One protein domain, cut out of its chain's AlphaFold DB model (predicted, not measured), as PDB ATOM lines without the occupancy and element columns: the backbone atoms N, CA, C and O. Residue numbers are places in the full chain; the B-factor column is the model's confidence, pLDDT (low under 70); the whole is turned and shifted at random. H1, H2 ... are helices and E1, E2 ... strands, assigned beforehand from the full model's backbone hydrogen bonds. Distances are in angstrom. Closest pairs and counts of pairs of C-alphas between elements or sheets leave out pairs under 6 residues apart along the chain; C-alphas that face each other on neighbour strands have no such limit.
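What this domain is: This is residues 781 to 928 of the 991 residues of an uncharacterized protein of Enhygromyxa salina (UniProt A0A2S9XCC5). A twisted antiparallel sheet, with two long strands, E3 and E4, and two short ones, E1 and E2, has one long helix, H4, running slantwise over one face. At one end of E3 the small helix H5 packs on the strand, H1 touches H5 and H2 touches H1 in turn, leading away from the sheet, and the loop of residues 876 to 883 sticks out; H6 sits beyond the other end of the sheet, and H3 touches H4. The printed part has 148 residues with six named helices and four named strands, in the order E1 E2 H1 H2 H3 H4 E3 H5 E4 H6; the sheet's order is E2 E1 E3 E4 and the class is mixed, helices and strands. It is only just loose, close to compact, with a radius of gyration of the C-alphas of 18.1 A and spans of 65 by 32 by 31 A.

Where its parts are: In the sheet, E3 is residues 864 to 873, 29.8 A long, and E4 residues 896 to 904, 24.0 A. E1 is residues 781 to 784, with C-alpha 781 at (-6.197, -20.404, 20.312), and E2 residues 790 to 792. H4, residues 840 to 858, is 27.2 A long and begins at C-alpha 840, (-16.122, -28.875, 14.304). H3 is residues 824 to 831, H5 residues 887 to 894, H1 residues 798 to 801 and H2 residues 807 to 813. H6, residues 915 to 920, ends at C-alpha 920, (-10.574, -29.964, 44.455).

How they stand to each other: E3 and E4 are antiparallel at 163 degrees, with N 867 and O 901 at 2.9 A. E1 and E3 are antiparallel at 148 degrees, with N 782 and O 866 at 3.0 A. E1 and E2 form a hairpin, with N 783 and O 791 at 2.8 A. These N and O pairs are within hydrogen-bond range. H4 is on the sheet at a height of 8.6 A, over E3 and E4; its closest C-alphas to E3 are Ala 847 and Val 865, 5.7 A. On the local plane it stands at 57 degrees to E3, slantwise to the strands. With residues 840 to 846 alone H4 touches H3, at a steep tilt of 50 degrees, opposite ways; the closest C-alphas are Ile 831 and Gln 843, 5.5 A. H3 and H5 only graze the sheet. H1 touches H5, closest at the C-alphas of Phe 801 and Lys 888, 4.9 A, and H2, at those of Cys 800 and Cys 810, 4.6 A. H6 is only just apart from H4, closest 8.2 A. In H2, H3, H5 and H6 every O i to N i+4 pair is within hydrogen-bond range; in H4 13 of 15 are, and H1 is too short for such a pair.

The domain as a whole: The C-alphas of Leu 882 and Asp 927, the two farthest apart, are 65.1 A apart. The printed part has no cut. The link E3 to H5, 13 residues, is long; residues 816 to 823 and 876 to 883 stand free. Mean pLDDT of the printed part is 89.8, with residues 834 to 838 under 70.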
ATOM      1  N   VAL A 781      -5.166 -20.603  19.289       96.69
ATOM      2  CA  VAL A 781      -6.197 -20.404  20.312       96.69
ATOM      3  C   VAL A 781      -5.976 -19.056  20.965       96.69
ATOM      4  O   VAL A 781      -4.897 -18.797  21.489       96.69
ATOM      5  N   THR A 782      -7.006 -18.219  20.944       97.19
ATOM      6  CA  THR A 782      -6.970 -16.907  21.587       97.19
ATOM      7  C   THR A 782      -8.064 -16.807  22.637       97.19
ATOM      8  O   THR A 782      -9.198 -17.240  22.406       97.19
ATOM      9  N   VAL A 783      -7.736 -16.201  23.772       97.62
ATOM     10  CA  VAL A 783      -8.661 -15.947  24.878       97.62
ATOM     11  C   VAL A 783      -8.884 -14.447  24.988       97.62
ATOM     12  O   VAL A 783      -7.931 -13.678  24.982       97.62
ATOM     13  N   THR A 784     -10.140 -14.019  25.065       97.44
ATOM     14  CA  THR A 784     -10.487 -12.636  25.408       97.44
ATOM     15  C   THR A 784     -10.855 -12.588  26.886       97.44
ATOM     16  O   THR A 784     -11.816 -13.257  27.285       97.44
ATOM     17  N   ASN A 785     -10.116 -11.821  27.687       94.69
ATOM     18  CA  ASN A 785     -10.412 -11.653  29.111       94.69
ATOM     19  C   ASN A 785     -11.699 -10.820  29.327       94.69
ATOM     20  O   ASN A 785     -12.401 -10.443  28.380       94.69
ATOM     21  N   THR A 786     -12.047 -10.574  30.586       91.50
ATOM     22  CA  THR A 786     -13.206  -9.762  30.996       91.50
ATOM     23  C   THR A 786     -13.077  -8.295  30.567       91.50
ATOM     24  O   THR A 786     -14.082  -7.682  30.202       91.50
ATOM     25  N   GLU A 787     -11.852  -7.770  30.514       91.69
ATOM     26  CA  GLU A 787     -11.511  -6.393  30.118       91.69
ATOM     27  C   GLU A 787     -11.484  -6.175  28.592       91.69
ATOM     28  O   GLU A 787     -11.499  -5.042  28.114       91.69
ATOM     29  N   GLY A 788     -11.519  -7.253  27.801       90.94
ATOM     30  CA  GLY A 788     -11.500  -7.211  26.337       90.94
ATOM     31  C   GLY A 788     -10.114  -7.366  25.703       90.94
ATOM     32  O   GLY A 788     -10.014  -7.351  24.474       90.94
ATOM     33  N   GLU A 789      -9.068  -7.565  26.501       95.06
ATOM     34  CA  GLU A 789      -7.723  -7.887  26.034       95.06
ATOM     35  C   GLU A 789      -7.661  -9.307  25.461       95.06
ATOM     36  O   GLU A 789      -8.323 -10.230  25.947       95.06
ATOM     37  N   ILE A 790      -6.865  -9.485  24.404       94.88
ATOM     38  CA  ILE A 790      -6.746 -10.751  23.675       94.88
ATOM     39  C   ILE A 790      -5.377 -11.365  23.949       94.88
ATOM     40  O   ILE A 790      -4.352 -10.804  23.574       94.88
ATOM     41  N   TYR A 791      -5.390 -12.564  24.519       94.50
ATOM     42  CA  TYR A 791      -4.211 -13.366  24.808       94.50
ATOM     43  C   TYR A 791      -4.100 -14.507  23.802       94.50
ATOM     44  O   TYR A 791      -5.049 -15.271  23.605       94.50
ATOM     45  N   ASP A 792      -2.942 -14.631  23.156       93.38
ATOM     46  CA  ASP A 792      -2.610 -15.796  22.340       93.38
ATOM     47  C   ASP A 792      -1.947 -16.861  23.215       93.38
ATOM     48  O   ASP A 792      -0.925 -16.607  23.851       93.38
ATOM     49  N   LEU A 793      -2.523 -18.062  23.238       93.31
ATOM     50  CA  LEU A 793      -2.001 -19.168  24.038       93.31
ATOM     51  C   LEU A 793      -0.794 -19.863  23.389       93.31
ATOM     52  O   LEU A 793      -0.280 -20.828  23.949       93.31
ATOM     53  N   ASN A 794      -0.350 -19.423  22.203       92.12
ATOM     54  CA  ASN A 794       0.829 -19.954  21.511       92.12
ATOM     55  C   ASN A 794       0.787 -21.486  21.354       92.12
ATOM     56  O   ASN A 794       1.769 -22.193  21.536       92.12
ATOM     57  N   THR A 795      -0.381 -22.025  21.013       85.88
ATOM     58  CA  THR A 795      -0.693 -23.463  21.117       85.88
ATOM     59  C   THR A 795       0.041 -24.399  20.155       85.88
ATOM     60  O   THR A 795      -0.165 -25.614  20.224       85.88
ATOM     61  N   ASP A 796       0.824 -23.881  19.205       89.62
ATOM     62  CA  ASP A 796       1.435 -24.692  18.150       89.62
ATOM     63  C   ASP A 796       2.621 -23.985  17.469       89.62
ATOM     64  O   ASP A 796       2.921 -22.823  17.738       89.62
ATOM     65  N   VAL A 797       3.265 -24.681  16.527       89.19
ATOM     66  CA  VAL A 797       4.505 -24.258  15.846       89.19
ATOM     67  C   VAL A 797       4.420 -22.867  15.201       89.19
ATOM     68  O   VAL A 797       5.428 -22.161  15.161       89.19
ATOM     69  N   TYR A 798       3.240 -22.431  14.735       91.62
ATOM     70  CA  TYR A 798       3.072 -21.097  14.133       91.62
ATOM     71  C   TYR A 798       3.541 -19.969  15.062       91.62
ATOM     72  O   TYR A 798       3.985 -18.939  14.561       91.62
ATOM     73  N   ALA A 799       3.457 -20.161  16.383       92.12
ATOM     74  CA  ALA A 799       3.835 -19.144  17.352       92.12
ATOM     75  C   ALA A 799       5.327 -18.802  17.259       92.12
ATOM     76  O   ALA A 799       5.679 -17.634  17.342       92.12
ATOM     77  N   CYS A 800       6.193 -19.773  16.951       92.19
ATOM     78  CA  CYS A 800       7.615 -19.513  16.694       92.19
ATOM     79  C   CYS A 800       7.862 -18.763  15.365       92.19
ATOM     80  O   CYS A 800       8.876 -18.079  15.169       92.19
ATOM     81  N   PHE A 801       6.929 -18.879  14.417       92.56
ATOM     82  CA  PHE A 801       7.032 -18.216  13.120       92.56
ATOM     83  C   PHE A 801       6.523 -16.776  13.138       92.56
ATOM     84  O   PHE A 801       6.833 -16.034  12.204       92.56
ATOM     85  N   MET A 802       5.825 -16.354  14.198       89.06
ATOM     86  CA  MET A 802       5.395 -14.966  14.344       89.06
ATOM     87  C   MET A 802       6.611 -14.011  14.405       89.06
ATOM     88  O   MET A 802       7.698 -14.410  14.855       89.06
ATOM     89  N   PRO A 803       6.490 -12.774  13.882       86.25
ATOM     90  CA  PRO A 803       7.599 -11.814  13.845       86.25
ATOM     91  C   PRO A 803       8.173 -11.466  15.226       86.25
ATOM     92  O   PRO A 803       9.370 -11.234  15.345       86.25
ATOM     93  N   ASP A 804       7.326 -11.472  16.250       87.12
ATOM     94  CA  ASP A 804       7.577 -11.108  17.647       87.12
ATOM     95  C   ASP A 804       7.835 -12.318  18.567       87.12
ATOM     96  O   ASP A 804       7.885 -12.181  19.788       87.12
ATOM     97  N   ALA A 805       8.020 -13.513  17.997       89.44
ATOM     98  CA  ALA A 805       8.239 -14.736  18.761       89.44
ATOM     99  C   ALA A 805       9.522 -14.678  19.608       89.44
ATOM    100  O   ALA A 805      10.621 -14.500  19.076       89.44
ATOM    101  N   SER A 806       9.385 -14.896  20.920       91.06
ATOM    102  CA  SER A 806      10.526 -15.022  21.833       91.06
ATOM    103  C   SER A 806      11.222 -16.385  21.698       91.06
ATOM    104  O   SER A 806      10.610 -17.365  21.265       91.06
ATOM    105  N   GLU A 807      12.485 -16.471  22.123       89.94
ATOM    106  CA  GLU A 807      13.235 -17.738  22.174       89.94
ATOM    107  C   GLU A 807      12.518 -18.776  23.052       89.94
ATOM    108  O   GLU A 807      12.297 -19.901  22.615       89.94
ATOM    109  N   ALA A 808      12.009 -18.361  24.218       89.75
ATOM    110  CA  ALA A 808      11.233 -19.224  25.108       89.75
ATOM    111  C   ALA A 808       9.953 -19.770  24.444       89.75
ATOM    112  O   ALA A 808       9.605 -20.938  24.619       89.75
ATOM    113  N   THR A 809       9.262 -18.948  23.641       89.94
ATOM    114  CA  THR A 809       8.094 -19.393  22.863       89.94
ATOM    115  C   THR A 809       8.503 -20.451  21.841       89.94
ATOM    116  O   THR A 809       7.844 -21.485  21.733       89.94
ATOM    117  N   CYS A 810       9.598 -20.220  21.112       88.88
ATOM    118  CA  CYS A 810      10.128 -21.172  20.141       88.88
ATOM    119  C   CYS A 810      10.571 -22.490  20.786       88.88
ATOM    120  O   CYS A 810      10.224 -23.546  20.263       88.88
ATOM    121  N   ASP A 811      11.240 -22.462  21.936       87.81
ATOM    122  CA  ASP A 811      11.673 -23.673  22.641       87.81
ATOM    123  C   ASP A 811      10.495 -24.518  23.144       87.81
ATOM    124  O   ASP A 811      10.560 -25.748  23.139       87.81
ATOM    125  N   ALA A 812       9.385 -23.879  23.522       85.69
ATOM    126  CA  ALA A 812       8.182 -24.578  23.962       85.69
ATOM    127  C   ALA A 812       7.426 -25.248  22.797       85.69
ATOM    128  O   ALA A 812       6.980 -26.395  22.901       85.69
ATOM    129  N   VAL A 813       7.268 -24.547  21.670       86.62
ATOM    130  CA  VAL A 813       6.370 -24.975  20.576       86.62
ATOM    131  C   VAL A 813       7.102 -25.554  19.371       86.62
ATOM    132  O   VAL A 813       6.480 -26.206  18.529       86.62
ATOM    133  N   TYR A 814       8.406 -25.325  19.260       86.69
ATOM    134  CA  TYR A 814       9.245 -25.691  18.121       86.69
ATOM    135  C   TYR A 814      10.712 -26.032  18.499       86.69
ATOM    136  O   TYR A 814      11.640 -25.528  17.865       86.69
ATOM    137  N   PRO A 815      10.955 -26.923  19.488       82.94
ATOM    138  CA  PRO A 815      12.305 -27.316  19.896       82.94
ATOM    139  C   PRO A 815      13.044 -28.116  18.811       82.94
ATOM    140  O   PRO A 815      12.578 -29.168  18.356       82.94
ATOM    141  N   ILE A 816      14.246 -27.663  18.442       81.44
ATOM    142  CA  ILE A 816      15.157 -28.353  17.514       81.44
ATOM    143  C   ILE A 816      16.483 -28.649  18.241       81.44
ATOM    144  O   ILE A 816      17.117 -27.713  18.720       81.44
ATOM    145  N   PRO A 817      16.973 -29.908  18.278       80.56
ATOM    146  CA  PRO A 817      16.390 -31.114  17.693       80.56
ATOM    147  C   PRO A 817      15.180 -31.644  18.467       80.56
ATOM    148  O   PRO A 817      15.151 -31.672  19.695       80.56
ATOM    149  N   TRP A 818      14.218 -32.200  17.732       74.19
ATOM    150  CA  TRP A 818      13.026 -32.800  18.318       74.19
ATOM    151  C   TRP A 818      13.289 -34.212  18.836       74.19
ATOM    152  O   TRP A 818      13.191 -35.209  18.106       74.19
ATOM    153  N   ILE A 819      13.622 -34.329  20.117       75.88
ATOM    154  CA  ILE A 819      13.918 -35.635  20.719       75.88
ATOM    155  C   ILE A 819      12.652 -36.261  21.319       75.88
ATOM    156  O   ILE A 819      12.359 -37.428  21.035       75.88
ATOM    157  N   SER A 820      11.873 -35.497  22.086       70.44
ATOM    158  CA  SER A 820      10.647 -35.969  22.740       70.44
ATOM    159  C   SER A 820       9.444 -35.981  21.789       70.44
ATOM    160  O   SER A 820       9.274 -35.119  20.929       70.44
ATOM    161  N   TYR A 821       8.583 -36.988  21.918       74.69
ATOM    162  CA  TYR A 821       7.327 -37.047  21.175       74.69
ATOM    163  C   TYR A 821       6.195 -36.476  22.026       74.69
ATOM    164  O   TYR A 821       5.928 -37.020  23.093       74.69
ATOM    165  N   THR A 822       5.494 -35.455  21.525       78.00
ATOM    166  CA  THR A 822       4.226 -34.994  22.105       78.00
ATOM    167  C   THR A 822       3.076 -35.221  21.125       78.00
ATOM    168  O   THR A 822       3.154 -34.892  19.935       78.00
ATOM    169  N   ARG A 823       1.981 -35.806  21.619       86.12
ATOM    170  CA  ARG A 823       0.779 -36.119  20.825       86.12
ATOM    171  C   ARG A 823      -0.071 -34.869  20.546       86.12
ATOM    172  O   ARG A 823      -0.889 -34.889  19.622       86.12
ATOM    173  N   GLN A 824       0.151 -33.777  21.285       86.56
ATOM    174  CA  GLN A 824      -0.666 -32.558  21.247       86.56
ATOM    175  C   GLN A 824      -0.826 -31.980  19.835       86.56
ATOM    176  O   GLN A 824      -1.920 -31.638  19.409       86.56
ATOM    177  N   ARG A 825       0.241 -31.973  19.043       82.69
ATOM    178  CA  ARG A 825       0.264 -31.478  17.652       82.69
ATOM    179  C   ARG A 825      -0.752 -32.136  16.738       82.69
ATOM    180  O   ARG A 825      -1.421 -31.493  15.931       82.69
ATOM    181  N   LYS A 826      -0.865 -33.458  16.837       82.12
ATOM    182  CA  LYS A 826      -1.819 -34.185  16.005       82.12
ATOM    183  C   LYS A 826      -3.243 -33.929  16.473       82.12
ATOM    184  O   LYS A 826      -4.146 -33.799  15.648       82.12
ATOM    185  N   ILE A 827      -3.426 -33.805  17.785       89.06
ATOM    186  CA  ILE A 827      -4.694 -33.389  18.372       89.06
ATOM    187  C   ILE A 827      -5.087 -32.000  17.849       89.06
ATOM    188  O   ILE A 827      -6.184 -31.861  17.308       89.06
ATOM    189  N   ASN A 828      -4.178 -31.023  17.881       90.38
ATOM    190  CA  ASN A 828      -4.372 -29.687  17.316       90.38
ATOM    191  C   ASN A 828      -4.780 -29.753  15.840       90.38
ATOM    192  O   ASN A 828      -5.779 -29.159  15.442       90.38
ATOM    193  N   ARG A 829      -4.076 -30.548  15.024       86.12
ATOM    194  CA  ARG A 829      -4.405 -30.756  13.603       86.12
ATOM    195  C   ARG A 829      -5.788 -31.366  13.370       86.12
ATOM    196  O   ARG A 829      -6.439 -31.020  12.376       86.12
ATOM    197  N   ARG A 830      -6.244 -32.261  14.250       86.94
ATOM    198  CA  ARG A 830      -7.590 -32.853  14.199       86.94
ATOM    199  C   ARG A 830      -8.658 -31.847  14.630       86.94
ATOM    200  O   ARG A 830      -9.678 -31.736  13.955       86.94
ATOM    201  N   ILE A 831      -8.406 -31.064  15.680       90.56
ATOM    202  CA  ILE A 831      -9.288 -29.971  16.120       90.56
ATOM    203  C   ILE A 831      -9.398 -28.900  15.021       90.56
ATOM    204  O   ILE A 831     -10.501 -28.500  14.662       90.56
ATOM    205  N   ALA A 832      -8.288 -28.513  14.390       88.44
ATOM    206  CA  ALA A 832      -8.253 -27.563  13.274       88.44
ATOM    207  C   ALA A 832      -8.920 -28.087  11.979       88.44
ATOM    208  O   ALA A 832      -9.008 -27.361  10.985       88.44
ATOM    209  N   GLY A 833      -9.386 -29.343  11.952       78.69
ATOM    210  CA  GLY A 833     -10.101 -29.922  10.813       78.69
ATOM    211  C   GLY A 833      -9.195 -30.194   9.610       78.69
ATOM    212  O   GLY A 833      -9.539 -29.833   8.483       78.69
ATOM    213  N   SER A 834      -8.001 -30.753   9.841       63.88
ATOM    214  CA  SER A 834      -7.084 -31.193   8.773       63.88
ATOM    215  C   SER A 834      -6.999 -32.712   8.588       63.88
ATOM    216  O   SER A 834      -6.489 -33.153   7.562       63.88
ATOM    217  N   GLU A 835      -7.507 -33.516   9.533       59.22
ATOM    218  CA  GLU A 835      -7.484 -34.986   9.471       59.22
ATOM    219  C   GLU A 835      -8.795 -35.623   9.973       59.22
ATOM    220  O   GLU A 835      -9.160 -35.448  11.134       59.22
ATOM    221  N   GLY A 836      -9.445 -36.446   9.134       48.94
ATOM    222  CA  GLY A 836     -10.399 -37.481   9.577       48.94
ATOM    223  C   GLY A 836     -11.779 -37.019  10.071       48.94
ATOM    224  O   GLY A 836     -12.337 -37.653  10.963       48.94
ATOM    225  N   GLY A 837     -12.330 -35.942   9.509       52.28
ATOM    226  CA  GLY A 837     -13.639 -35.376   9.866       52.28
ATOM    227  C   GLY A 837     -13.516 -33.885  10.171       52.28
ATOM    228  O   GLY A 837     -12.458 -33.437  10.605       52.28
ATOM    229  N   HIS A 838     -14.565 -33.098   9.927       58.53
ATOM    230  CA  HIS A 838     -14.531 -31.626   9.850       58.53
ATOM    231  C   HIS A 838     -14.079 -30.860  11.123       58.53
ATOM    232  O   HIS A 838     -14.208 -29.639  11.154       58.53
ATOM    233  N   GLY A 839     -13.548 -31.518  12.167       71.31
ATOM    234  CA  GLY A 839     -12.972 -30.924  13.391       71.31
ATOM    235  C   GLY A 839     -13.972 -30.195  14.301       71.31
ATOM    236  O   GLY A 839     -13.764 -30.115  15.510       71.31
ATOM    237  N   SER A 840     -15.089 -29.741  13.731       77.25
ATOM    238  CA  SER A 840     -16.122 -28.875  14.304       77.25
ATOM    239  C   SER A 840     -16.646 -29.352  15.648       77.25
ATOM    240  O   SER A 840     -16.829 -28.555  16.566       77.25
ATOM    241  N   TRP A 841     -16.827 -30.661  15.801       80.25
ATOM    242  CA  TRP A 841     -17.268 -31.232  17.067       80.25
ATOM    243  C   TRP A 841     -16.248 -31.028  18.194       80.25
ATOM    244  O   TRP A 841     -16.621 -30.618  19.290       80.25
ATOM    245  N   TYR A 842     -14.962 -31.287  17.940       89.38
ATOM    246  CA  TYR A 842     -13.916 -31.155  18.958       89.38
ATOM    247  C   TYR A 842     -13.608 -29.694  19.287       89.38
ATOM    248  O   TYR A 842     -13.299 -29.393  20.434       89.38
ATOM    249  N   GLN A 843     -13.738 -28.793  18.309       92.62
ATOM    250  CA  GLN A 843     -13.515 -27.354  18.481       92.62
ATOM    251  C   GLN A 843     -14.354 -26.776  19.624       92.62
ATOM    252  O   GLN A 843     -13.823 -26.095  20.496       92.62
ATOM    253  N   LYS A 844     -15.646 -27.124  19.665       92.25
ATOM    254  CA  LYS A 844     -16.573 -26.687  20.715       92.25
ATOM    255  C   LYS A 844     -16.112 -27.090  22.111       92.25
ATOM    256  O   LYS A 844     -16.118 -26.279  23.031       92.25
ATOM    257  N   TRP A 845     -15.737 -28.351  22.285       92.81
ATOM    258  CA  TRP A 845     -15.358 -28.872  23.597       92.81
ATOM    259  C   TRP A 845     -13.963 -28.425  24.016       92.81
ATOM    260  O   TRP A 845     -13.749 -28.156  25.191       92.81
ATOM    261  N   HIS A 846     -13.053 -28.265  23.056       95.19
ATOM    262  CA  HIS A 846     -11.722 -27.733  23.313       95.19
ATOM    263  C   HIS A 846     -11.796 -26.281  23.790       95.19
ATOM    264  O   HIS A 846     -11.239 -25.970  24.833       95.19
ATOM    265  N   ALA A 847     -12.568 -25.424  23.113       95.88
ATOM    266  CA  ALA A 847     -12.752 -24.036  23.537       95.88
ATOM    267  C   ALA A 847     -13.376 -23.925  24.942       95.88
ATOM    268  O   ALA A 847     -12.957 -23.096  25.740       95.88
ATOM    269  N   ARG A 848     -14.330 -24.802  25.281       95.38
ATOM    270  CA  ARG A 848     -14.922 -24.875  26.632       95.38
ATOM    271  C   ARG A 848     -13.937 -25.354  27.691       95.38
ATOM    272  O   ARG A 848     -13.974 -24.856  28.806       95.38
ATOM    273  N   TRP A 849     -13.078 -26.315  27.358       95.62
ATOM    274  CA  TRP A 849     -11.995 -26.722  28.249       95.62
ATOM    275  C   TRP A 849     -11.023 -25.563  28.492       95.62
ATOM    276  O   TRP A 849     -10.705 -25.303  29.644       95.62
ATOM    277  N   VAL A 850     -10.663 -24.796  27.457       96.88
ATOM    278  CA  VAL A 850      -9.838 -23.583  27.610       96.88
ATOM    279  C   VAL A 850     -10.510 -22.550  28.523       96.88
ATOM    280  O   VAL A 850      -9.832 -21.989  29.371       96.88
ATOM    281  N   CYS A 851     -11.832 -22.339  28.422       96.56
ATOM    282  CA  CYS A 851     -12.557 -21.471  29.364       96.56
ATOM    283  C   CYS A 851     -12.351 -21.907  30.828       96.56
ATOM    284  O   CYS A 851     -12.060 -21.067  31.676       96.56
ATOM    285  N   ARG A 852     -12.474 -23.214  31.110       95.38
ATOM    286  CA  ARG A 852     -12.300 -23.779  32.460       95.38
ATOM    287  C   ARG A 852     -10.857 -23.683  32.949       95.38
ATOM    288  O   ARG A 852     -10.633 -23.345  34.100       95.38
ATOM    289  N   GLN A 853      -9.889 -23.981  32.088       95.19
ATOM    290  CA  GLN A 853      -8.469 -23.904  32.440       95.19
ATOM    291  C   GLN A 853      -8.036 -22.466  32.721       95.19
ATOM    292  O   GLN A 853      -7.358 -22.219  33.709       95.19
ATOM    293  N   TRP A 854      -8.512 -21.505  31.926       95.25
ATOM    294  CA  TRP A 854      -8.264 -20.092  32.197       95.25
ATOM    295  C   TRP A 854      -8.827 -19.668  33.558       95.25
ATOM    296  O   TRP A 854      -8.132 -19.004  34.322       95.25
ATOM    297  N   GLU A 855     -10.055 -20.091  33.881       94.31
ATOM    298  CA  GLU A 855     -10.682 -19.838  35.185       94.31
ATOM    299  C   GLU A 855      -9.896 -20.470  36.345       94.31
ATOM    300  O   GLU A 855      -9.778 -19.853  37.400       94.31
ATOM    301  N   LEU A 856      -9.316 -21.662  36.154       92.62
ATOM    302  CA  LEU A 856      -8.444 -22.302  37.150       92.62
ATOM    303  C   LEU A 856      -7.150 -21.516  37.381       92.62
ATOM    304  O   LEU A 856      -6.740 -21.343  38.525       92.62
ATOM    305  N   GLU A 857      -6.504 -21.060  36.309       92.31
ATOM    306  CA  GLU A 857      -5.199 -20.393  36.372       92.31
ATOM    307  C   GLU A 857      -5.291 -18.940  36.861       92.31
ATOM    308  O   GLU A 857      -4.396 -18.469  37.561       92.31
ATOM    309  N   HIS A 858      -6.368 -18.233  36.506       91.75
ATOM    310  CA  HIS A 858      -6.515 -16.792  36.746       91.75
ATOM    311  C   HIS A 858      -7.592 -16.456  37.788       91.75
ATOM    312  O   HIS A 858      -7.750 -15.294  38.148       91.75
ATOM    313  N   GLY A 859      -8.364 -17.442  38.258       88.56
ATOM    314  CA  GLY A 859      -9.463 -17.253  39.214       88.56
ATOM    315  C   GLY A 859     -10.727 -16.611  38.626       88.56
ATOM    316  O   GLY A 859     -11.759 -16.563  39.297       88.56
ATOM    317  N   GLU A 860     -10.678 -16.153  37.373       90.88
ATOM    318  CA  GLU A 860     -11.777 -15.483  36.681       90.88
ATOM    319  C   GLU A 860     -12.106 -16.161  35.349       90.88
ATOM    320  O   GLU A 860     -11.221 -16.520  34.573       90.88
ATOM    321  N   LEU A 861     -13.398 -16.301  35.047       93.56
ATOM    322  CA  LEU A 861     -13.852 -16.858  33.775       93.56
ATOM    323  C   LEU A 861     -13.610 -15.846  32.635       93.56
ATOM    324  O   LEU A 861     -14.092 -14.713  32.723       93.56
ATOM    325  N   PRO A 862     -12.949 -16.233  31.527       96.31
ATOM    326  CA  PRO A 862     -12.738 -15.314  30.416       96.31
ATOM    327  C   PRO A 862     -14.059 -15.029  29.691       96.31
ATOM    328  O   PRO A 862     -15.030 -15.779  29.800       96.31
ATOM    329  N   ARG A 863     -14.111 -13.962  28.889       95.69
ATOM    330  CA  ARG A 863     -15.315 -13.620  28.119       95.69
ATOM    331  C   ARG A 863     -15.585 -14.664  27.036       95.69
ATOM    332  O   ARG A 863     -16.670 -15.249  26.983       95.69
ATOM    333  N   ARG A 864     -14.593 -14.916  26.178       96.69
ATOM    334  CA  ARG A 864     -14.716 -15.852  25.053       96.69
ATOM    335  C   ARG A 864     -13.384 -16.460  24.636       96.69
ATOM    336  O   ARG A 864     -12.329 -15.863  24.826       96.69
ATOM    337  N   VAL A 865     -13.469 -17.617  23.988       97.88
ATOM    338  CA  VAL A 865     -12.346 -18.321  23.358       97.88
ATOM    339  C   VAL A 865     -12.606 -18.446  21.861       97.88
ATOM    340  O   VAL A 865     -13.691 -18.864  21.439       97.88
ATOM    341  N   GLU A 866     -11.606 -18.114  21.049       97.31
ATOM    342  CA  GLU A 866     -11.650 -18.228  19.591       97.31
ATOM    343  C   GLU A 866     -10.572 -19.193  19.086       97.31
ATOM    344  O   GLU A 866      -9.433 -19.205  19.552       97.31
ATOM    345  N   LEU A 867     -10.950 -20.030  18.118       96.62
ATOM    346  CA  LEU A 867     -10.074 -21.012  17.487       96.62
ATOM    347  C   LEU A 867      -9.842 -20.630  16.028       96.62
ATOM    348  O   LEU A 867     -10.794 -20.429  15.266       96.62
ATOM    349  N   TYR A 868      -8.579 -20.607  15.616       94.88
ATOM    350  CA  TYR A 868      -8.150 -20.289  14.261       94.88
ATOM    351  C   TYR A 868      -7.406 -21.472  13.646       94.88
ATOM    352  O   TYR A 868      -6.486 -22.044  14.227       94.88
ATOM    353  N   LYS A 869      -7.798 -21.825  12.423       93.56
ATOM    354  CA  LYS A 869      -7.047 -22.714  11.547       93.56
ATOM    355  C   LYS A 869      -5.997 -21.885  10.824       93.56
ATOM    356  O   LYS A 869      -6.335 -21.044   9.989       93.56
ATOM    357  N   VAL A 870      -4.739 -22.144  11.139       93.75
ATOM    358  CA  VAL A 870      -3.595 -21.484  10.516       93.75
ATOM    359  C   VAL A 870      -3.036 -22.415   9.453       93.75
ATOM    360  O   VAL A 870      -2.772 -23.578   9.745       93.75
ATOM    361  N   THR A 871      -2.869 -21.945   8.218       93.69
ATOM    362  CA  THR A 871      -2.316 -22.771   7.134       93.69
ATOM    363  C   THR A 871      -1.301 -22.025   6.300       93.69
ATOM    364  O   THR A 871      -1.479 -20.839   6.050       93.69
ATOM    365  N   TYR A 872      -0.289 -22.733   5.804       94.69
ATOM    366  CA  TYR A 872       0.592 -22.215   4.760       94.69
ATOM    367  C   TYR A 872       1.063 -23.355   3.826       94.69
ATOM    368  O   TYR A 872       1.166 -24.508   4.259       94.69
ATOM    369  N   PRO A 873       1.288 -23.092   2.526       95.38
ATOM    370  CA  PRO A 873       1.612 -24.129   1.545       95.38
ATOM    371  C   PRO A 873       3.082 -24.568   1.601       95.38
ATOM    372  O   PRO A 873       3.985 -23.736   1.709       95.38
ATOM    373  N   ILE A 874       3.320 -25.871   1.420       95.31
ATOM    374  CA  ILE A 874       4.659 -26.445   1.238       95.31
ATOM    375  C   ILE A 874       5.040 -26.287  -0.245       95.31
ATOM    376  O   ILE A 874       4.286 -26.765  -1.103       95.31
ATOM    377  N   PRO A 875       6.176 -25.642  -0.579       95.06
ATOM    378  CA  PRO A 875       6.653 -25.550  -1.959       95.06
ATOM    379  C   PRO A 875       6.838 -26.928  -2.596       95.06
ATOM    380  O   PRO A 875       7.154 -27.905  -1.917       95.06
ATOM    381  N   SER A 876       6.683 -27.021  -3.909       94.69
ATOM    382  CA  SER A 876       6.905 -28.266  -4.637       94.69
ATOM    383  C   SER A 876       8.396 -28.646  -4.683       94.69
ATOM    384  O   SER A 876       9.255 -27.764  -4.685       94.69
ATOM    385  N   PRO A 877       8.735 -29.946  -4.830       94.31
ATOM    386  CA  PRO A 877      10.132 -30.385  -4.919       94.31
ATOM    387  C   PRO A 877      10.934 -29.717  -6.044       94.31
ATOM    388  O   PRO A 877      12.154 -29.639  -5.971       94.31
ATOM    389  N   LYS A 878      10.259 -29.277  -7.117       93.31
ATOM    390  CA  LYS A 878      10.903 -28.611  -8.258       93.31
ATOM    391  C   LYS A 878      11.271 -27.162  -7.952       93.31
ATOM    392  O   LYS A 878      12.300 -26.707  -8.428       93.31
ATOM    393  N   GLU A 879      10.444 -26.459  -7.181       93.06
ATOM    394  CA  GLU A 879      10.679 -25.054  -6.824       93.06
ATOM    395  C   GLU A 879      11.871 -24.901  -5.878       93.06
ATOM    396  O   GLU A 879      12.582 -23.906  -5.950       93.06
ATOM    397  N   VAL A 880      12.109 -25.897  -5.021       93.75
ATOM    398  CA  VAL A 880      13.174 -25.861  -4.004       93.75
ATOM    399  C   VAL A 880      14.430 -26.622  -4.420       93.75
ATOM    400  O   VAL A 880      15.317 -26.844  -3.602       93.75
ATOM    401  N   PHE A 881      14.520 -27.086  -5.670       94.00
ATOM    402  CA  PHE A 881      15.664 -27.877  -6.124       94.00
ATOM    403  C   PHE A 881      16.953 -27.052  -6.045       94.00
ATOM    404  O   PHE A 881      17.051 -25.998  -6.668       94.00
ATOM    405  N   LEU A 882      17.927 -27.533  -5.263       92.38
ATOM    406  CA  LEU A 882      19.177 -26.830  -4.922       92.38
ATOM    407  C   LEU A 882      19.001 -25.470  -4.220       92.38
ATOM    408  O   LEU A 882      19.993 -24.804  -3.936       92.38
ATOM    409  N   ASN A 883      17.770 -25.081  -3.888       93.38
ATOM    410  CA  ASN A 883      17.449 -23.837  -3.207       93.38
ATOM    411  C   ASN A 883      16.492 -24.126  -2.038       93.38
ATOM    412  O   ASN A 883      15.272 -24.128  -2.226       93.38
ATOM    413  N   PRO A 884      17.019 -24.466  -0.846       93.31
ATOM    414  CA  PRO A 884      16.176 -24.770   0.302       93.31
ATOM    415  C   PRO A 884      15.358 -23.541   0.707       93.31
ATOM    416  O   PRO A 884      15.873 -22.428   0.755       93.31
ATOM    417  N   TYR A 885      14.081 -23.752   1.020       94.31
ATOM    418  CA  TYR A 885      13.222 -22.700   1.558       94.31
ATOM    419  C   TYR A 885      13.327 -22.648   3.084       94.31
ATOM    420  O   TYR A 885      13.572 -23.669   3.728       94.31
ATOM    421  N   ASP A 886      13.087 -21.471   3.656       92.38
ATOM    422  CA  ASP A 886      12.907 -21.301   5.096       92.38
ATOM    423  C   ASP A 886      11.413 -21.352   5.457       92.38
ATOM    424  O   ASP A 886      10.579 -20.701   4.816       92.38
ATOM    425  N   ALA A 887      11.061 -22.149   6.467       91.19
ATOM    426  CA  ALA A 887       9.667 -22.368   6.857       91.19
ATOM    427  C   ALA A 887       9.025 -21.100   7.444       91.19
ATOM    428  O   ALA A 887       7.879 -20.790   7.109       91.19
ATOM    429  N   LYS A 888       9.772 -20.331   8.250       91.75
ATOM    430  CA  LYS A 888       9.294 -19.080   8.857       91.75
ATOM    431  C   LYS A 888       9.049 -18.015   7.789       91.75
ATOM    432  O   LYS A 888       7.985 -17.401   7.768       91.75
ATOM    433  N   ALA A 889       9.970 -17.849   6.842       92.94
ATOM    434  CA  ALA A 889       9.803 -16.948   5.705       92.94
ATOM    435  C   ALA A 889       8.606 -17.346   4.822       92.94
ATOM    436  O   ALA A 889       7.801 -16.496   4.442       92.94
ATOM    437  N   GLN A 890       8.441 -18.642   4.537       94.56
ATOM    438  CA  GLN A 890       7.306 -19.152   3.765       94.56
ATOM    439  C   GLN A 890       5.967 -18.923   4.488       94.56
ATOM    440  O   GLN A 890       4.983 -18.545   3.846       94.56
ATOM    441  N   TYR A 891       5.925 -19.133   5.806       94.31
ATOM    442  CA  TYR A 891       4.766 -18.831   6.643       94.31
ATOM    443  C   TYR A 891       4.422 -17.339   6.608       94.31
ATOM    444  O   TYR A 891       3.281 -16.991   6.324       94.31
ATOM    445  N   ASN A 892       5.404 -16.458   6.809       92.50
ATOM    446  CA  ASN A 892       5.185 -15.011   6.802       92.50
ATOM    447  C   ASN A 892       4.702 -14.497   5.439       92.50
ATOM    448  O   ASN A 892       3.912 -13.560   5.378       92.50
ATOM    449  N   ALA A 893       5.127 -15.132   4.343       93.56
ATOM    450  CA  ALA A 893       4.722 -14.744   2.994       93.56
ATOM    451  C   ALA A 893       3.343 -15.282   2.570       93.56
ATOM    452  O   ALA A 893       2.645 -14.631   1.793       93.56
ATOM    453  N   LYS A 894       2.967 -16.497   2.996       94.94
ATOM    454  CA  LYS A 894       1.800 -17.230   2.449       94.94
ATOM    455  C   LYS A 894       0.843 -17.781   3.510       94.94
ATOM    456  O   LYS A 894      -0.055 -18.558   3.176       94.94
ATOM    457  N   GLY A 895       1.053 -17.444   4.776       93.31
ATOM    458  CA  GLY A 895       0.226 -17.875   5.892       93.31
ATOM    459  C   GLY A 895      -1.179 -17.280   5.835       93.31
ATOM    460  O   GLY A 895      -1.374 -16.115   5.505       93.31
ATOM    461  N   SER A 896      -2.176 -18.087   6.184       94.19
ATOM    462  CA  SER A 896      -3.576 -17.674   6.279       94.19
ATOM    463  C   SER A 896      -4.175 -18.117   7.608       94.19
ATOM    464  O   SER A 896      -3.999 -19.269   8.008       94.19
ATOM    465  N   HIS A 897      -4.943 -17.238   8.249       93.94
ATOM    466  CA  HIS A 897      -5.627 -17.508   9.512       93.94
ATOM    467  C   HIS A 897      -7.136 -17.486   9.275       93.94
ATOM    468  O   HIS A 897      -7.704 -16.449   8.946       93.94
ATOM    469  N   LYS A 898      -7.801 -18.632   9.430       94.12
ATOM    470  CA  LYS A 898      -9.256 -18.745   9.293       94.12
ATOM    471  C   LYS A 898      -9.868 -19.075  10.644       94.12
ATOM    472  O   LYS A 898      -9.616 -20.155  11.172       94.12
ATOM    473  N   LYS A 899     -10.714 -18.198  11.179       94.75
ATOM    474  CA  LYS A 899     -11.499 -18.516  12.377       94.75
ATOM    475  C   LYS A 899     -12.426 -19.700  12.088       94.75
ATOM    476  O   LYS A 899     -13.159 -19.684  11.099       94.75
ATOM    477  N   VAL A 900     -12.360 -20.732  12.925       92.88
ATOM    478  CA  VAL A 900     -13.163 -21.958  12.785       92.88
ATOM    479  C   VAL A 900     -14.218 -22.100  13.873       92.88
ATOM    480  O   VAL A 900     -15.245 -22.725  13.624       92.88
ATOM    481  N   HIS A 901     -14.006 -21.512  15.053       94.88
ATOM    482  CA  HIS A 901     -14.953 -21.618  16.158       94.88
ATOM    483  C   HIS A 901     -14.820 -20.463  17.159       94.88
ATOM    484  O   HIS A 901     -13.722 -19.954  17.370       94.88
ATOM    485  N   THR A 902     -15.931 -20.112  17.808       96.19
ATOM    486  CA  THR A 902     -15.999 -19.160  18.925       96.19
ATOM    487  C   THR A 902     -16.905 -19.745  20.005       96.19
ATOM    488  O   THR A 902     -17.988 -20.243  19.699       96.19
ATOM    489  N   THR A 903     -16.472 -19.677  21.262       96.25
ATOM    490  CA  THR A 903     -17.281 -20.021  22.438       96.25
ATOM    491  C   THR A 903     -17.310 -18.833  23.394       96.25
ATOM    492  O   THR A 903     -16.262 -18.399  23.858       96.25
ATOM    493  N   GLU A 904     -18.507 -18.345  23.720       96.31
ATOM    494  CA  GLU A 904     -18.732 -17.408  24.830       96.31
ATOM    495  C   GLU A 904     -18.779 -18.206  26.139       96.31
ATOM    496  O   GLU A 904     -19.667 -19.047  26.323       96.31
ATOM    497  N   CYS A 905     -17.815 -17.991  27.035       95.19
ATOM    498  CA  CYS A 905     -17.570 -18.918  28.138       95.19
ATOM    499  C   CYS A 905     -18.705 -18.916  29.161       95.19
ATOM    500  O   CYS A 905     -19.124 -19.990  29.569       95.19
ATOM    501  N   LYS A 906     -19.278 -17.754  29.507       93.12
ATOM    502  CA  LYS A 906     -20.371 -17.630  30.495       93.12
ATOM    503  C   LYS A 906     -21.657 -18.373  30.099       93.12
ATOM    504  O   LYS A 906     -22.358 -18.901  30.954       93.12
ATOM    505  N   GLY A 907     -21.986 -18.401  28.808       90.00
ATOM    506  CA  GLY A 907     -23.208 -19.041  28.295       90.00
ATOM    507  C   GLY A 907     -23.010 -20.490  27.845       90.00
ATOM    508  O   GLY A 907     -23.974 -21.181  27.513       90.00
ATOM    509  N   ALA A 908     -21.768 -20.967  27.786       91.81
ATOM    510  CA  ALA A 908     -21.475 -22.284  27.260       91.81
ATOM    511  C   ALA A 908     -21.753 -23.377  28.292       91.81
ATOM    512  O   ALA A 908     -21.214 -23.364  29.392       91.81
ATOM    513  N   VAL A 909     -22.532 -24.380  27.887       89.94
ATOM    514  CA  VAL A 909     -22.711 -25.619  28.657       89.94
ATOM    515  C   VAL A 909     -21.355 -26.274  28.940       89.94
ATOM    516  O   VAL A 909     -20.578 -26.492  28.007       89.94
ATOM    517  N   SER A 910     -21.089 -26.595  30.203       87.56
ATOM    518  CA  SER A 910     -19.802 -27.082  30.708       87.56
ATOM    519  C   SER A 910     -18.640 -26.122  30.418       87.56
ATOM    520  O   SER A 910     -17.509 -26.565  30.302       87.56
ATOM    521  N   GLY A 911     -18.883 -24.825  30.209       90.69
ATOM    522  CA  GLY A 911     -17.830 -23.827  29.981       90.69
ATOM    523  C   GLY A 911     -17.196 -23.292  31.266       90.69
ATOM    524  O   GLY A 911     -16.107 -22.737  31.199       90.69
ATOM    525  N   GLN A 912     -17.871 -23.476  32.402       93.00
ATOM    526  CA  GLN A 912     -17.456 -23.038  33.736       93.00
ATOM    527  C   GLN A 912     -16.983 -24.241  34.557       93.00
ATOM    528  O   GLN A 912     -17.377 -25.381  34.277       93.00
ATOM    529  N   LEU A 913     -16.164 -23.994  35.575       92.81
ATOM    530  CA  LEU A 913     -15.819 -25.010  36.564       92.81
ATOM    531  C   LEU A 913     -17.040 -25.427  37.385       92.81
ATOM    532  O   LEU A 913     -17.796 -24.582  37.869       92.81
ATOM    533  N   SER A 914     -17.202 -26.736  37.586       90.62
ATOM    534  CA  SER A 914     -18.186 -27.244  38.542       90.62
ATOM    535  C   SER A 914     -17.737 -26.961  39.980       90.62
ATOM    536  O   SER A 914     -16.538 -26.856  40.251       90.62
ATOM    537  N   ASN A 915     -18.677 -26.909  40.927       91.06
ATOM    538  CA  ASN A 915     -18.341 -26.785  42.352       91.06
ATOM    539  C   ASN A 915     -17.467 -27.944  42.847       91.06
ATOM    540  O   ASN A 915     -16.597 -27.753  43.691       91.06
ATOM    541  N   GLU A 916     -17.618 -29.137  42.266       89.31
ATOM    542  CA  GLU A 916     -16.729 -30.258  42.560       89.31
ATOM    543  C   GLU A 916     -15.275 -29.971  42.156       89.31
ATOM    544  O   GLU A 916     -14.372 -30.191  42.961       89.31
ATOM    545  N   MET A 917     -15.042 -29.439  40.952       91.25
ATOM    546  CA  MET A 917     -13.701 -29.039  40.507       91.25
ATOM    547  C   MET A 917     -13.161 -27.888  41.363       91.25
ATOM    548  O   MET A 917     -12.023 -27.943  41.819       91.25
ATOM    549  N   ARG A 918     -13.995 -26.883  41.660       92.31
ATOM    550  CA  ARG A 918     -13.628 -25.754  42.528       92.31
ATOM    551  C   ARG A 918     -13.134 -26.234  43.891       92.31
ATOM    552  O   ARG A 918     -12.032 -25.867  44.288       92.31
ATOM    553  N   ARG A 919     -13.868 -27.145  44.544       92.88
ATOM    554  CA  ARG A 919     -13.448 -27.770  45.809       92.88
ATOM    555  C   ARG A 919     -12.092 -28.463  45.711       92.88
ATOM    556  O   ARG A 919     -11.265 -28.286  46.601       92.88
ATOM    557  N   ARG A 920     -11.850 -29.244  44.650       92.25
ATOM    558  CA  ARG A 920     -10.574 -29.964  44.455       92.25
ATOM    559  C   ARG A 920      -9.382 -29.010  44.350       92.25
ATOM    560  O   ARG A 920      -8.309 -29.340  44.845       92.25
ATOM    561  N   HIS A 921      -9.584 -27.835  43.756       91.88
ATOM    562  CA  HIS A 921      -8.555 -26.808  43.585       91.88
ATOM    563  C   HIS A 921      -8.559 -25.725  44.680       91.88
ATOM    564  O   HIS A 921      -7.790 -24.772  44.591       91.88
ATOM    565  N   GLY A 922      -9.395 -25.848  45.719       90.81
ATOM    566  CA  GLY A 922      -9.479 -24.862  46.805       90.81
ATOM    567  C   GLY A 922     -10.099 -23.517  46.403       90.81
ATOM    568  O   GLY A 922      -9.892 -22.520  47.089       90.81
ATOM    569  N   LEU A 923     -10.852 -23.478  45.302       90.81
ATOM    570  CA  LEU A 923     -11.606 -22.305  44.862       90.81
ATOM    571  C   LEU A 923     -12.963 -22.232  45.584       90.81
ATOM    572  O   LEU A 923     -13.550 -23.277  45.885       90.81
ATOM    573  N   PRO A 924     -13.504 -21.023  45.825       91.00
ATOM    574  CA  PRO A 924     -14.823 -20.870  46.426       91.00
ATOM    575  C   PRO A 924     -15.912 -21.452  45.517       91.00
ATOM    576  O   PRO A 924     -15.876 -21.294  44.288       91.00
ATOM    577  N   GLU A 925     -16.883 -22.124  46.136       92.50
ATOM    578  CA  GLU A 925     -18.097 -22.578  45.461       92.50
ATOM    579  C   GLU A 925     -18.933 -21.375  45.009       92.50
ATOM    580  O   GLU A 925     -18.902 -20.300  45.613       92.50
ATOM    581  N   ILE A 926     -19.664 -21.560  43.916       90.62
ATOM    582  CA  ILE A 926     -20.596 -20.574  43.373       90.62
ATOM    583  C   ILE A 926     -21.994 -21.175  43.318       90.62
ATOM    584  O   ILE A 926     -22.152 -22.394  43.302       90.62
ATOM    585  N   ASP A 927     -23.002 -20.315  43.247       88.44
ATOM    586  CA  ASP A 927     -24.385 -20.742  43.051       88.44
ATOM    587  C   ASP A 927     -24.512 -21.631  41.796       88.44
ATOM    588  O   ASP A 927     -23.916 -21.347  40.748       88.44
ATOM    589  N   GLU A 928     -25.267 -22.731  41.895       83.81
ATOM    590  CA  GLU A 928     -25.370 -23.720  40.812       83.81
ATOM    591  C   GLU A 928     -26.019 -23.155  39.538       83.81
ATOM    592  O   GLU A 928     -25.719 -23.613  38.436       83.81
TER     593      GLU A 928